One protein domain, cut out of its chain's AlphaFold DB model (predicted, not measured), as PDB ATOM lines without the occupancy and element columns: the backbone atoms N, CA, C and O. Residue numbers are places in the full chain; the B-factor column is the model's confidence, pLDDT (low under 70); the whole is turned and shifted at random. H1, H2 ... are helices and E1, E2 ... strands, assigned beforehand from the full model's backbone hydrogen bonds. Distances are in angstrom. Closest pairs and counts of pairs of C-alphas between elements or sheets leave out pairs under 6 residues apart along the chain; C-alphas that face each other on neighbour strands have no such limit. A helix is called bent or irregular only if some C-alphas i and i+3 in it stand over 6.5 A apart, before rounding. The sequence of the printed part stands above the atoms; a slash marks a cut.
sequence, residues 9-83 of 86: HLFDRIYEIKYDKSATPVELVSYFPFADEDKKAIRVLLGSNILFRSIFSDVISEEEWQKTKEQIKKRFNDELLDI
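What this domain is: This is residues 9 to 83 of the 86 residues of an uncharacterized protein of Nitrosopumilales archaeon CG15_BIG_FIL_POST_REV_8_21_14_020_37_12 (UniProt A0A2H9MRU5). A small three-stranded sheet has helix H1 over one face and no helix over the other, while the long helix H2 stands off beyond the end of the sheet where E1 begins and E2 and E3 end. H2 is kinked near residue 69, and its last residues, 77 to 81, stick out together with residues 82 and 83. The printed part has 75 residues, with three named strands and two named helices in the order E1, E2, H1, E3, H2; the sheet is mixed, in the order E1, E2, E3, and the class is mixed, helices and strands. The whole is compact, with a radius of gyration of the C-alphas of 13.1 A, and spans 33 by 30 by 18 A.

How they stand to each other: Start with E1, residues 14 to 19, and E2, residues 25 to 30, a hairpin of antiparallel strands at 162 degrees; look for N 18 and O 27, 2.8 A apart, and N 29 and O 16, also 2.8 A. H1, residues 36 to 46, is on the sheet at a height of 10.5 A, over E2 and the edge strand E3, residues 51 to 54, and runs slantwise to the strands, at 38 degrees to E2 on the local plane. Its closest C-alphas to E2 are those of Leu 46 and Pro 25, 6.2 A apart. E3 is parallel to E2 at 18 degrees, with N 28 and O 51 at 2.8 A. E2, H1 and E3 form a strand-helix-strand unit, two parallel neighbour strands with a helix between them along the chain, with a right-handed crossover. Last comes H2, residues 62 to 81, which is not on the sheet and is apart from E1, E2 and H1. In H1 every O i to N i+4 pair is within hydrogen-bond range; in H2 14 of 16 are.

Where its parts are: Find C-alpha 14 at (182.293, 211.734, 312.036); from there E1 runs 14.0 A to C-alpha 19. E2 covers 13.6 A, H1 14.9 A and E3 10.1 A. Find C-alpha 62 at (172.627, 220.335, 309.098), where H2 begins; it ends 27.1 A away at C-alpha 81, (192.663, 217.740, 327.221). H2 is irregular, with C-alphas 67 and 70 7.7 A apart, and has a kink of 56 degrees near residue 69.

The domain as a whole: Look at Ser 22 and Lys 67 for the two C-alphas farthest apart, 37.3 A. The printed part has no cut. The links from E1 to E2, E2 to H1 and H1 to E3 are tight, and the one from E3 to H2, seven residues, is short. The mean pLDDT of the printed part is 85.2, and residues 79 to 83 of the model are under 70.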
ATOM      1  N   HIS A   9     179.815 216.459 303.944       80.44
ATOM      2  CA  HIS A   9     178.881 216.873 304.995       80.44
ATOM      3  C   HIS A   9     178.622 215.781 306.048       80.44
ATOM      4  O   HIS A   9     178.400 216.094 307.215       80.44
ATOM      5  N   LEU A  10     178.688 214.498 305.671       84.06
ATOM      6  CA  LEU A  10     178.613 213.391 306.626       84.06
ATOM      7  C   LEU A  10     179.962 213.177 307.297       84.06
ATOM      8  O   LEU A  10     180.005 213.025 308.514       84.06
ATOM      9  N   PHE A  11     181.050 213.204 306.523       85.88
ATOM     10  CA  PHE A  11     182.402 212.994 307.033       85.88
ATOM     11  C   PHE A  11     182.776 214.014 308.113       85.88
ATOM     12  O   PHE A  11     183.336 213.641 309.137       85.88
ATOM     13  N   ASP A  12     182.388 215.279 307.945       87.06
ATOM     14  CA  ASP A  12     182.648 216.343 308.921       87.06
ATOM     15  C   ASP A  12     182.005 216.078 310.299       87.06
ATOM     16  O   ASP A  12     182.516 216.548 311.318       87.06
ATOM     17  N   ARG A  13     180.912 215.301 310.332       88.94
ATOM     18  CA  ARG A  13     180.173 214.905 311.544       88.94
ATOM     19  C   ARG A  13     180.728 213.636 312.197       88.94
ATOM     20  O   ARG A  13     180.327 213.301 313.318       88.94
ATOM     21  N   ILE A  14     181.619 212.922 311.512       89.62
ATOM     22  CA  ILE A  14     182.293 211.734 312.036       89.62
ATOM     23  C   ILE A  14     183.452 212.198 312.914       89.62
ATOM     24  O   ILE A  14     184.299 212.979 312.491       89.62
ATOM     25  N   TYR A  15     183.481 211.701 314.145       88.62
ATOM     26  CA  TYR A  15     184.610 211.901 315.043       88.62
ATOM     27  C   TYR A  15     185.690 210.848 314.784       88.62
ATOM     28  O   TYR A  15     186.853 211.176 314.575       88.62
ATOM     29  N   GLU A  16     185.293 209.575 314.765       89.00
ATOM     30  CA  GLU A  16     186.207 208.450 314.593       89.00
ATOM     31  C   GLU A  16     185.477 207.256 313.973       89.00
ATOM     32  O   GLU A  16     184.310 206.998 314.265       89.00
ATOM     33  N   ILE A  17     186.179 206.486 313.146       89.00
ATOM     34  CA  ILE A  17     185.736 205.158 312.720       89.00
ATOM     35  C   ILE A  17     186.669 204.151 313.378       89.00
ATOM     36  O   ILE A  17     187.885 204.226 313.214       89.00
ATOM     37  N   LYS A  18     186.102 203.205 314.122       90.44
ATOM     38  CA  LYS A  18     186.839 202.105 314.729       90.44
ATOM     39  C   LYS A  18     186.847 200.905 313.811       90.44
ATOM     40  O   LYS A  18     185.814 200.489 313.276       90.44
ATOM     41  N   TYR A  19     188.024 200.311 313.723       89.19
ATOM     42  CA  TYR A  19     188.293 199.141 312.913       89.19
ATOM     43  C   TYR A  19     188.620 197.954 313.814       89.19
ATOM     44  O   TYR A  19     189.203 198.115 314.890       89.19
ATOM     45  N   ASP A  20     188.239 196.756 313.387       88.19
ATOM     46  CA  ASP A  20     188.701 195.535 314.033       88.19
ATOM     47  C   ASP A  20     190.160 195.220 313.650       88.19
ATOM     48  O   ASP A  20     190.810 195.925 312.875       88.19
ATOM     49  N   LYS A  21     190.686 194.107 314.174       86.50
ATOM     50  CA  LYS A  21     192.043 193.629 313.857       86.50
ATOM     51  C   LYS A  21     192.244 193.312 312.369       86.50
ATOM     52  O   LYS A  21     193.382 193.283 311.914       86.50
ATOM     53  N   SER A  22     191.159 193.080 311.636       85.94
ATOM     54  CA  SER A  22     191.120 192.814 310.195       85.94
ATOM     55  C   SER A  22     190.953 194.089 309.363       85.94
ATOM     56  O   SER A  22     190.663 193.997 308.173       85.94
ATOM     57  N   ALA A  23     191.114 195.273 309.970       82.19
ATOM     58  CA  ALA A  23     190.928 196.570 309.320       82.19
ATOM     59  C   ALA A  23     189.507 196.789 308.752       82.19
ATOM     60  O   ALA A  23     189.307 197.602 307.853       82.19
ATOM     61  N   THR A  24     188.500 196.088 309.284       86.06
ATOM     62  CA  THR A  24     187.095 196.253 308.890       86.06
ATOM     63  C   THR A  24     186.403 197.249 309.822       86.06
ATOM     64  O   THR A  24     186.542 197.127 311.042       86.06
ATOM     65  N   PRO A  25     185.638 198.221 309.293       87.25
ATOM     66  CA  PRO A  25     184.840 199.129 310.109       87.25
ATOM     67  C   PRO A  25     183.836 198.358 310.974       87.25
ATOM     68  O   PRO A  25     182.984 197.634 310.458       87.25
ATOM     69  N   VAL A  26     183.912 198.526 312.294       90.94
ATOM     70  CA  VAL A  26     182.990 197.877 313.247       90.94
ATOM     71  C   VAL A  26     182.105 198.868 313.982       90.94
ATOM     72  O   VAL A  26     180.953 198.561 314.282       90.94
ATOM     73  N   GLU A  27     182.611 200.067 314.245       92.19
ATOM     74  CA  GLU A  27     181.871 201.114 314.940       92.19
ATOM     75  C   GLU A  27     182.218 202.466 314.328       92.19
ATOM     76  O   GLU A  27     183.383 202.783 314.114       92.19
ATOM     77  N   LEU A  28     181.202 203.273 314.061       92.06
ATOM     78  CA  LEU A  28     181.348 204.659 313.659       92.06
ATOM     79  C   LEU A  28     180.906 205.544 314.816       92.06
ATOM     80  O   LEU A  28     179.749 205.490 315.240       92.06
ATOM     81  N   VAL A  29     181.828 206.376 315.291       91.50
ATOM     82  CA  VAL A  29     181.605 207.378 316.326       91.50
ATOM     83  C   VAL A  29     181.420 208.738 315.664       91.50
ATOM     84  O   VAL A  29     182.287 209.246 314.958       91.50
ATOM     85  N   SER A  30     180.268 209.340 315.905       91.44
ATOM     86  CA  SER A  30     179.872 210.652 315.390       91.44
ATOM     87  C   SER A  30     179.666 211.638 316.530       91.44
ATOM     88  O   SER A  30     179.432 211.228 317.667       91.44
ATOM     89  N   TYR A  31     179.727 212.940 316.249       90.56
ATOM     90  CA  TYR A  31     179.362 213.939 317.258       90.56
ATOM     91  C   TYR A  31     177.890 213.789 317.652       90.56
ATOM     92  O   TYR A  31     177.582 213.675 318.834       90.56
ATOM     93  N   PHE A  32     176.998 213.685 316.666       90.62
ATOM     94  CA  PHE A  32     175.555 213.531 316.863       90.62
ATOM     95  C   PHE A  32     175.019 212.342 316.063       90.62
ATOM     96  O   PHE A  32     175.592 212.008 315.025       90.62
ATOM     97  N   PRO A  33     173.911 211.718 316.500       91.12
ATOM     98  CA  PRO A  33     173.235 210.665 315.762       91.12
ATOM     99  C   PRO A  33     172.895 211.089 314.330       91.12
ATOM    100  O   PRO A  33     172.225 212.093 314.093       91.12
ATOM    101  N   PHE A  34     173.312 210.260 313.374       89.19
ATOM    102  CA  PHE A  34     172.901 210.375 311.978       89.19
ATOM    103  C   PHE A  34     171.411 210.070 311.786       89.19
ATOM    104  O   PHE A  34     170.832 209.248 312.513       89.19
ATOM    105  N   ALA A  35     170.817 210.675 310.756       88.56
ATOM    106  CA  ALA A  35     169.491 210.302 310.289       88.56
ATOM    107  C   ALA A  35     169.504 208.870 309.729       88.56
ATOM    108  O   ALA A  35     170.543 208.343 309.324       88.56
ATOM    109  N   ASP A  36     168.347 208.214 309.692       88.62
ATOM    110  CA  ASP A  36     168.273 206.830 309.209       88.62
ATOM    111  C   ASP A  36     168.653 206.687 307.728       88.62
ATOM    112  O   ASP A  36     169.157 205.638 307.324       88.62
ATOM    113  N   GLU A  37     168.451 207.729 306.922       88.19
ATOM    114  CA  GLU A  37     168.871 207.775 305.516       88.19
ATOM    115  C   GLU A  37     170.400 207.789 305.393       88.19
ATOM    116  O   GLU A  37     170.970 206.947 304.696       88.19
ATOM    117  N   ASP A  38     171.067 208.647 306.168       88.38
ATOM    118  CA  ASP A  38     172.530 208.723 306.228       88.38
ATOM    119  C   ASP A  38     173.135 207.415 306.746       88.38
ATOM    120  O   ASP A  38     174.085 206.889 306.170       88.38
ATOM    121  N   LYS A  39     172.546 206.822 307.795       89.00
ATOM    122  CA  LYS A  39     172.978 205.514 308.321       89.00
ATOM    123  C   LYS A  39     172.890 204.422 307.261       89.00
ATOM    124  O   LYS A  39     173.754 203.547 307.216       89.00
ATOM    125  N   LYS A  40     171.854 204.437 306.416       89.00
ATOM    126  CA  LYS A  40     171.732 203.486 305.302       89.00
ATOM    127  C   LYS A  40     172.825 203.716 304.266       89.00
ATOM    128  O   LYS A  40     173.465 202.743 303.882       89.00
ATOM    129  N   ALA A  41     173.068 204.964 303.860       88.25
ATOM    130  CA  ALA A  41     174.138 205.295 302.919       88.25
ATOM    131  C   ALA A  41     175.500 204.830 303.455       88.25
ATOM    132  O   ALA A  41     176.225 204.099 302.787       88.25
ATOM    133  N   ILE A  42     175.786 205.139 304.718       87.94
ATOM    134  CA  ILE A  42     177.005 204.720 305.401       87.94
ATOM    135  C   ILE A  42     177.125 203.192 305.466       87.94
ATOM    136  O   ILE A  42     178.191 202.660 305.181       87.94
ATOM    137  N   ARG A  43     176.054 202.461 305.793       88.88
ATOM    138  CA  ARG A  43     176.070 200.986 305.802       88.88
ATOM    139  C   ARG A  43     176.381 200.382 304.436       88.88
ATOM    140  O   ARG A  43     176.977 199.313 304.381       88.88
ATOM    141  N   VAL A  44     175.974 201.032 303.348       87.94
ATOM    142  CA  VAL A  44     176.310 200.581 301.991       87.94
ATOM    143  C   VAL A  44     177.802 200.780 301.707       87.94
ATOM    144  O   VAL A  44     178.407 199.919 301.078       87.94
ATOM    145  N   LEU A  45     178.393 201.870 302.205       86.31
ATOM    146  CA  LEU A  45     179.801 202.219 301.983       86.31
ATOM    147  C   LEU A  45     180.769 201.444 302.895       86.31
ATOM    148  O   LEU A  45     181.772 200.913 302.433       86.31
ATOM    149  N   LEU A  46     180.466 201.374 304.194       82.75
ATOM    150  CA  LEU A  46     181.340 200.829 305.243       82.75
ATOM    151  C   LEU A  46     181.013 199.373 305.618       82.75
ATOM    152  O   LEU A  46     181.844 198.690 306.210       82.75
ATOM    153  N   GLY A  47     179.812 198.891 305.288       81.88
ATOM    154  CA  GLY A  47     179.344 197.541 305.595       81.88
ATOM    155  C   GLY A  47     178.077 197.513 306.456       81.88
ATOM    156  O   GLY A  47     177.846 198.350 307.332       81.88
ATOM    157  N   SER A  48     177.235 196.503 306.228       78.25
ATOM    158  CA  SER A  48     175.897 196.402 306.831       78.25
ATOM    159  C   SER A  48     175.895 196.223 308.352       78.25
ATOM    160  O   SER A  48     174.895 196.538 308.998       78.25
ATOM    161  N   ASN A  49     176.999 195.732 308.919       84.38
ATOM    162  CA  ASN A  49     177.113 195.364 310.333       84.38
ATOM    163  C   ASN A  49     177.774 196.443 311.201       84.38
ATOM    164  O   ASN A  49     178.048 196.187 312.372       84.38
ATOM    165  N   ILE A  50     178.031 197.634 310.652       89.38
ATOM    166  CA  ILE A  50     178.643 198.717 311.419       89.38
ATOM    167  C   ILE A  50     177.685 199.240 312.499       89.38
ATOM    168  O   ILE A  50     176.490 199.474 312.259       89.38
ATOM    169  N   LEU A  51     178.220 199.422 313.704       90.94
ATOM    170  CA  LEU A  51     177.522 200.047 314.821       90.94
ATOM    171  C   LEU A  51     177.615 201.568 314.703       90.94
ATOM    172  O   LEU A  51     178.676 202.110 314.412       90.94
ATOM    173  N   PHE A  52     176.508 202.262 314.957       91.69
ATOM    174  CA  PHE A  52     176.489 203.722 315.012       91.69
ATOM    175  C   PHE A  52     176.459 204.166 316.459       91.69
ATOM    176  O   PHE A  52     175.510 203.865 317.185       91.69
ATOM    177  N   ARG A  53     177.482 204.915 316.852       91.81
ATOM    178  CA  ARG A  53     177.571 205.552 318.152       91.81
ATOM    179  C   ARG A  53     177.679 207.057 317.966       91.81
ATOM    180  O   ARG A  53     178.335 207.546 317.046       91.81
ATOM    181  N   SER A  54     177.034 207.793 318.852       90.94
ATOM    182  CA  SER A  54     177.149 209.241 318.919       90.94
ATOM    183  C   SER A  54     177.683 209.661 320.284       90.94
ATOM    184  O   SER A  54     177.424 208.995 321.290       90.94
ATOM    185  N   ILE A  55     178.480 210.727 320.302       89.06
ATOM    186  CA  ILE A  55     179.004 211.344 321.526       89.06
ATOM    187  C   ILE A  55     177.856 212.035 322.262       89.06
ATOM    188  O   ILE A  55     177.623 211.783 323.442       89.06
ATOM    189  N   PHE A  56     177.110 212.862 321.535       87.12
ATOM    190  CA  PHE A  56     175.902 213.514 322.009       87.12
ATOM    191  C   PHE A  56     174.673 212.703 321.595       87.12
ATOM    192  O   PHE A  56     174.683 211.978 320.597       87.12
ATOM    193  N   SER A  57     173.608 212.799 322.387       86.06
ATOM    194  CA  SER A  57     172.332 212.123 322.102       86.06
ATOM    195  C   SER A  57     171.325 213.028 321.392       86.06
ATOM    196  O   SER A  57     170.325 212.536 320.871       86.06
ATOM    197  N   ASP A  58     171.609 214.329 321.332       87.50
ATOM    198  CA  ASP A  58     170.788 215.320 320.650       87.50
ATOM    199  C   ASP A  58     170.752 215.087 319.141       87.50
ATOM    200  O   ASP A  58     171.726 214.669 318.526       87.50
ATOM    201  N   VAL A  59     169.626 215.392 318.510       85.75
ATOM    202  CA  VAL A  59     169.525 215.384 317.050       85.75
ATOM    203  C   VAL A  59     169.600 216.828 316.595       85.75
ATOM    204  O   VAL A  59     168.724 217.620 316.928       85.75
ATOM    205  N   ILE A  60     170.640 217.157 315.834       84.94
ATOM    206  CA  ILE A  60     170.815 218.492 315.261       84.94
ATOM    207  C   ILE A  60     170.662 218.443 313.745       84.94
ATOM    208  O   ILE A  60     171.100 217.489 313.084       84.94
ATOM    209  N   SER A  61     170.047 219.489 313.204       85.94
ATOM    210  CA  SER A  61     169.945 219.694 311.763       85.94
ATOM    211  C   SER A  61     171.297 220.066 311.146       85.94
ATOM    212  O   SER A  61     172.216 220.505 311.837       85.94
ATOM    213  N   GLU A  62     171.419 219.924 309.825       84.00
ATOM    214  CA  GLU A  62     172.627 220.335 309.098       84.00
ATOM    215  C   GLU A  62     172.916 221.834 309.280       84.00
ATOM    216  O   GLU A  62     174.061 222.234 309.469       84.00
ATOM    217  N   GLU A  63     171.879 222.675 309.297       86.50
ATOM    218  CA  GLU A  63     172.044 224.115 309.515       86.50
ATOM    219  C   GLU A  63     172.605 224.417 310.913       86.50
ATOM    220  O   GLU A  63     173.518 225.233 311.067       86.50
ATOM    221  N   GLU A  64     172.086 223.741 311.939       87.69
ATOM    222  CA  GLU A  64     172.595 223.864 313.305       87.69
ATOM    223  C   GLU A  64     174.017 223.331 313.419       87.69
ATOM    224  O   GLU A  64     174.857 223.970 314.057       87.69
ATOM    225  N   TRP A  65     174.319 222.212 312.759       88.69
ATOM    226  CA  TRP A  65     175.668 221.670 312.701       88.69
ATOM    227  C   TRP A  65     176.640 222.681 312.099       88.69
ATOM    228  O   TRP A  65     177.624 223.024 312.742       88.69
ATOM    229  N   GLN A  66     176.344 223.258 310.933       87.31
ATOM    230  CA  GLN A  66     177.230 224.247 310.310       87.31
ATOM    231  C   GLN A  66     177.463 225.480 311.198       87.31
ATOM    232  O   GLN A  66     178.565 226.029 311.207       87.31
ATOM    233  N   LYS A  67     176.463 225.890 311.990       89.81
ATOM    234  CA  LYS A  67     176.580 227.008 312.946       89.81
ATOM    235  C   LYS A  67     177.385 226.659 314.202       89.81
ATOM    236  O   LYS A  67     178.010 227.540 314.789       89.81
ATOM    237  N   THR A  68     177.346 225.403 314.644       86.75
ATOM    238  CA  THR A  68     177.859 224.986 315.963       86.75
ATOM    239  C   THR A  68     179.086 224.075 315.908       86.75
ATOM    240  O   THR A  68     179.767 223.942 316.924       86.75
ATOM    241  N   LYS A  69     179.435 223.513 314.741       87.44
ATOM    242  CA  LYS A  69     180.526 222.538 314.555       87.44
ATOM    243  C   LYS A  69     181.852 223.002 315.134       87.44
ATOM    244  O   LYS A  69     182.492 222.247 315.853       87.44
ATOM    245  N   GLU A  70     182.230 224.255 314.900       87.88
ATOM    246  CA  GLU A  70     183.494 224.816 315.387       87.88
ATOM    247  C   GLU A  70     183.522 224.850 316.919       87.88
ATOM    248  O   GLU A  70     184.514 224.477 317.541       87.88
ATOM    249  N   GLN A  71     182.408 225.246 317.541       86.75
ATOM    250  CA  GLN A  71     182.287 225.312 318.998       86.75
ATOM    251  C   GLN A  71     182.268 223.917 319.619       86.75
ATOM    252  O   GLN A  71     182.904 223.701 320.644       86.75
ATOM    253  N   ILE A  72     181.566 222.971 318.996       85.88
ATOM    254  CA  ILE A  72     181.453 221.594 319.479       85.88
ATOM    255  C   ILE A  72     182.791 220.873 319.354       85.88
ATOM    256  O   ILE A  72     183.243 220.277 320.326       85.88
ATOM    257  N   LYS A  73     183.459 220.980 318.200       84.56
ATOM    258  CA  LYS A  73     184.794 220.409 317.983       84.56
ATOM    259  C   LYS A  73     185.804 220.994 318.962       84.56
ATOM    260  O   LYS A  73     186.543 220.239 319.587       84.56
ATOM    261  N   LYS A  74     185.790 222.320 319.147       85.12
ATOM    262  CA  LYS A  74     186.657 222.997 320.114       85.12
ATOM    263  C   LYS A  74     186.390 222.525 321.540       85.12
ATOM    264  O   LYS A  74     187.317 222.094 322.207       85.12
ATOM    265  N   ARG A  75     185.129 222.545 321.979       82.50
ATOM    266  CA  ARG A  75     184.739 222.135 323.332       82.50
ATOM    267  C   ARG A  75     185.071 220.674 323.603       82.50
ATOM    268  O   ARG A  75     185.589 220.371 324.663       82.50
ATOM    269  N   PHE A  76     184.823 219.790 322.643       80.06
ATOM    270  CA  PHE A  76     185.154 218.376 322.784       80.06
ATOM    271  C   PHE A  76     186.669 218.152 322.884       80.06
ATOM    272  O   PHE A  76     187.118 217.340 323.685       80.06
ATOM    273  N   ASN A  77     187.463 218.898 322.110       73.81
ATOM    274  CA  ASN A  77     188.920 218.847 322.193       73.81
ATOM    275  C   ASN A  77     189.455 219.441 323.509       73.81
ATOM    276  O   ASN A  77     190.378 218.882 324.088       73.81
ATOM    277  N   ASP A  78     188.868 220.539 323.989       74.69
ATOM    278  CA  ASP A  78     189.202 221.135 325.288       74.69
ATOM    279  C   ASP A  78     188.833 220.184 326.448       74.69
ATOM    280  O   ASP A  78     189.639 219.990 327.352       74.69
ATOM    281  N   GLU A  79     187.672 219.513 326.406       65.75
ATOM    282  CA  GLU A  79     187.269 218.541 327.438       65.75
ATOM    283  C   GLU A  79     188.106 217.253 327.422       65.75
ATOM    284  O   GLU A  79     188.310 216.662 328.477       65.75
ATOM    285  N   LEU A  80     188.624 216.818 326.266       62.16
ATOM    286  CA  LEU A  80     189.564 215.692 326.183       62.16
ATOM    287  C   LEU A  80     190.939 216.025 326.781       62.16
ATOM    288  O   LEU A  80     191.577 215.147 327.358       62.16
ATOM    289  N   LEU A  81     191.390 217.277 326.658       58.16
ATOM    290  CA  LEU A  81     192.663 217.740 327.221       58.16
ATOM    291  C   LEU A  81     192.611 217.901 328.746       58.16
ATOM    292  O   LEU A  81     193.647 217.787 329.397       58.16
ATOM    293  N   ASP A  82     191.426 218.099 329.323       50.50
ATOM    294  CA  ASP A  82     191.242 218.166 330.779       50.50
ATOM    295  C   ASP A  82     191.350 216.780 331.460       50.50
ATOM    296  O   ASP A  82     191.468 216.687 332.680       50.50
ATOM    297  N   ILE A  83     191.356 215.681 330.687       52.91
ATOM    298  CA  ILE A  83     191.471 214.305 331.213       52.91
ATOM    299  C   ILE A  83     192.941 213.861 331.366       52.91
ATOM    300  O   ILE A  83     193.223 212.931 332.118       52.91
TER     301      ILE A  83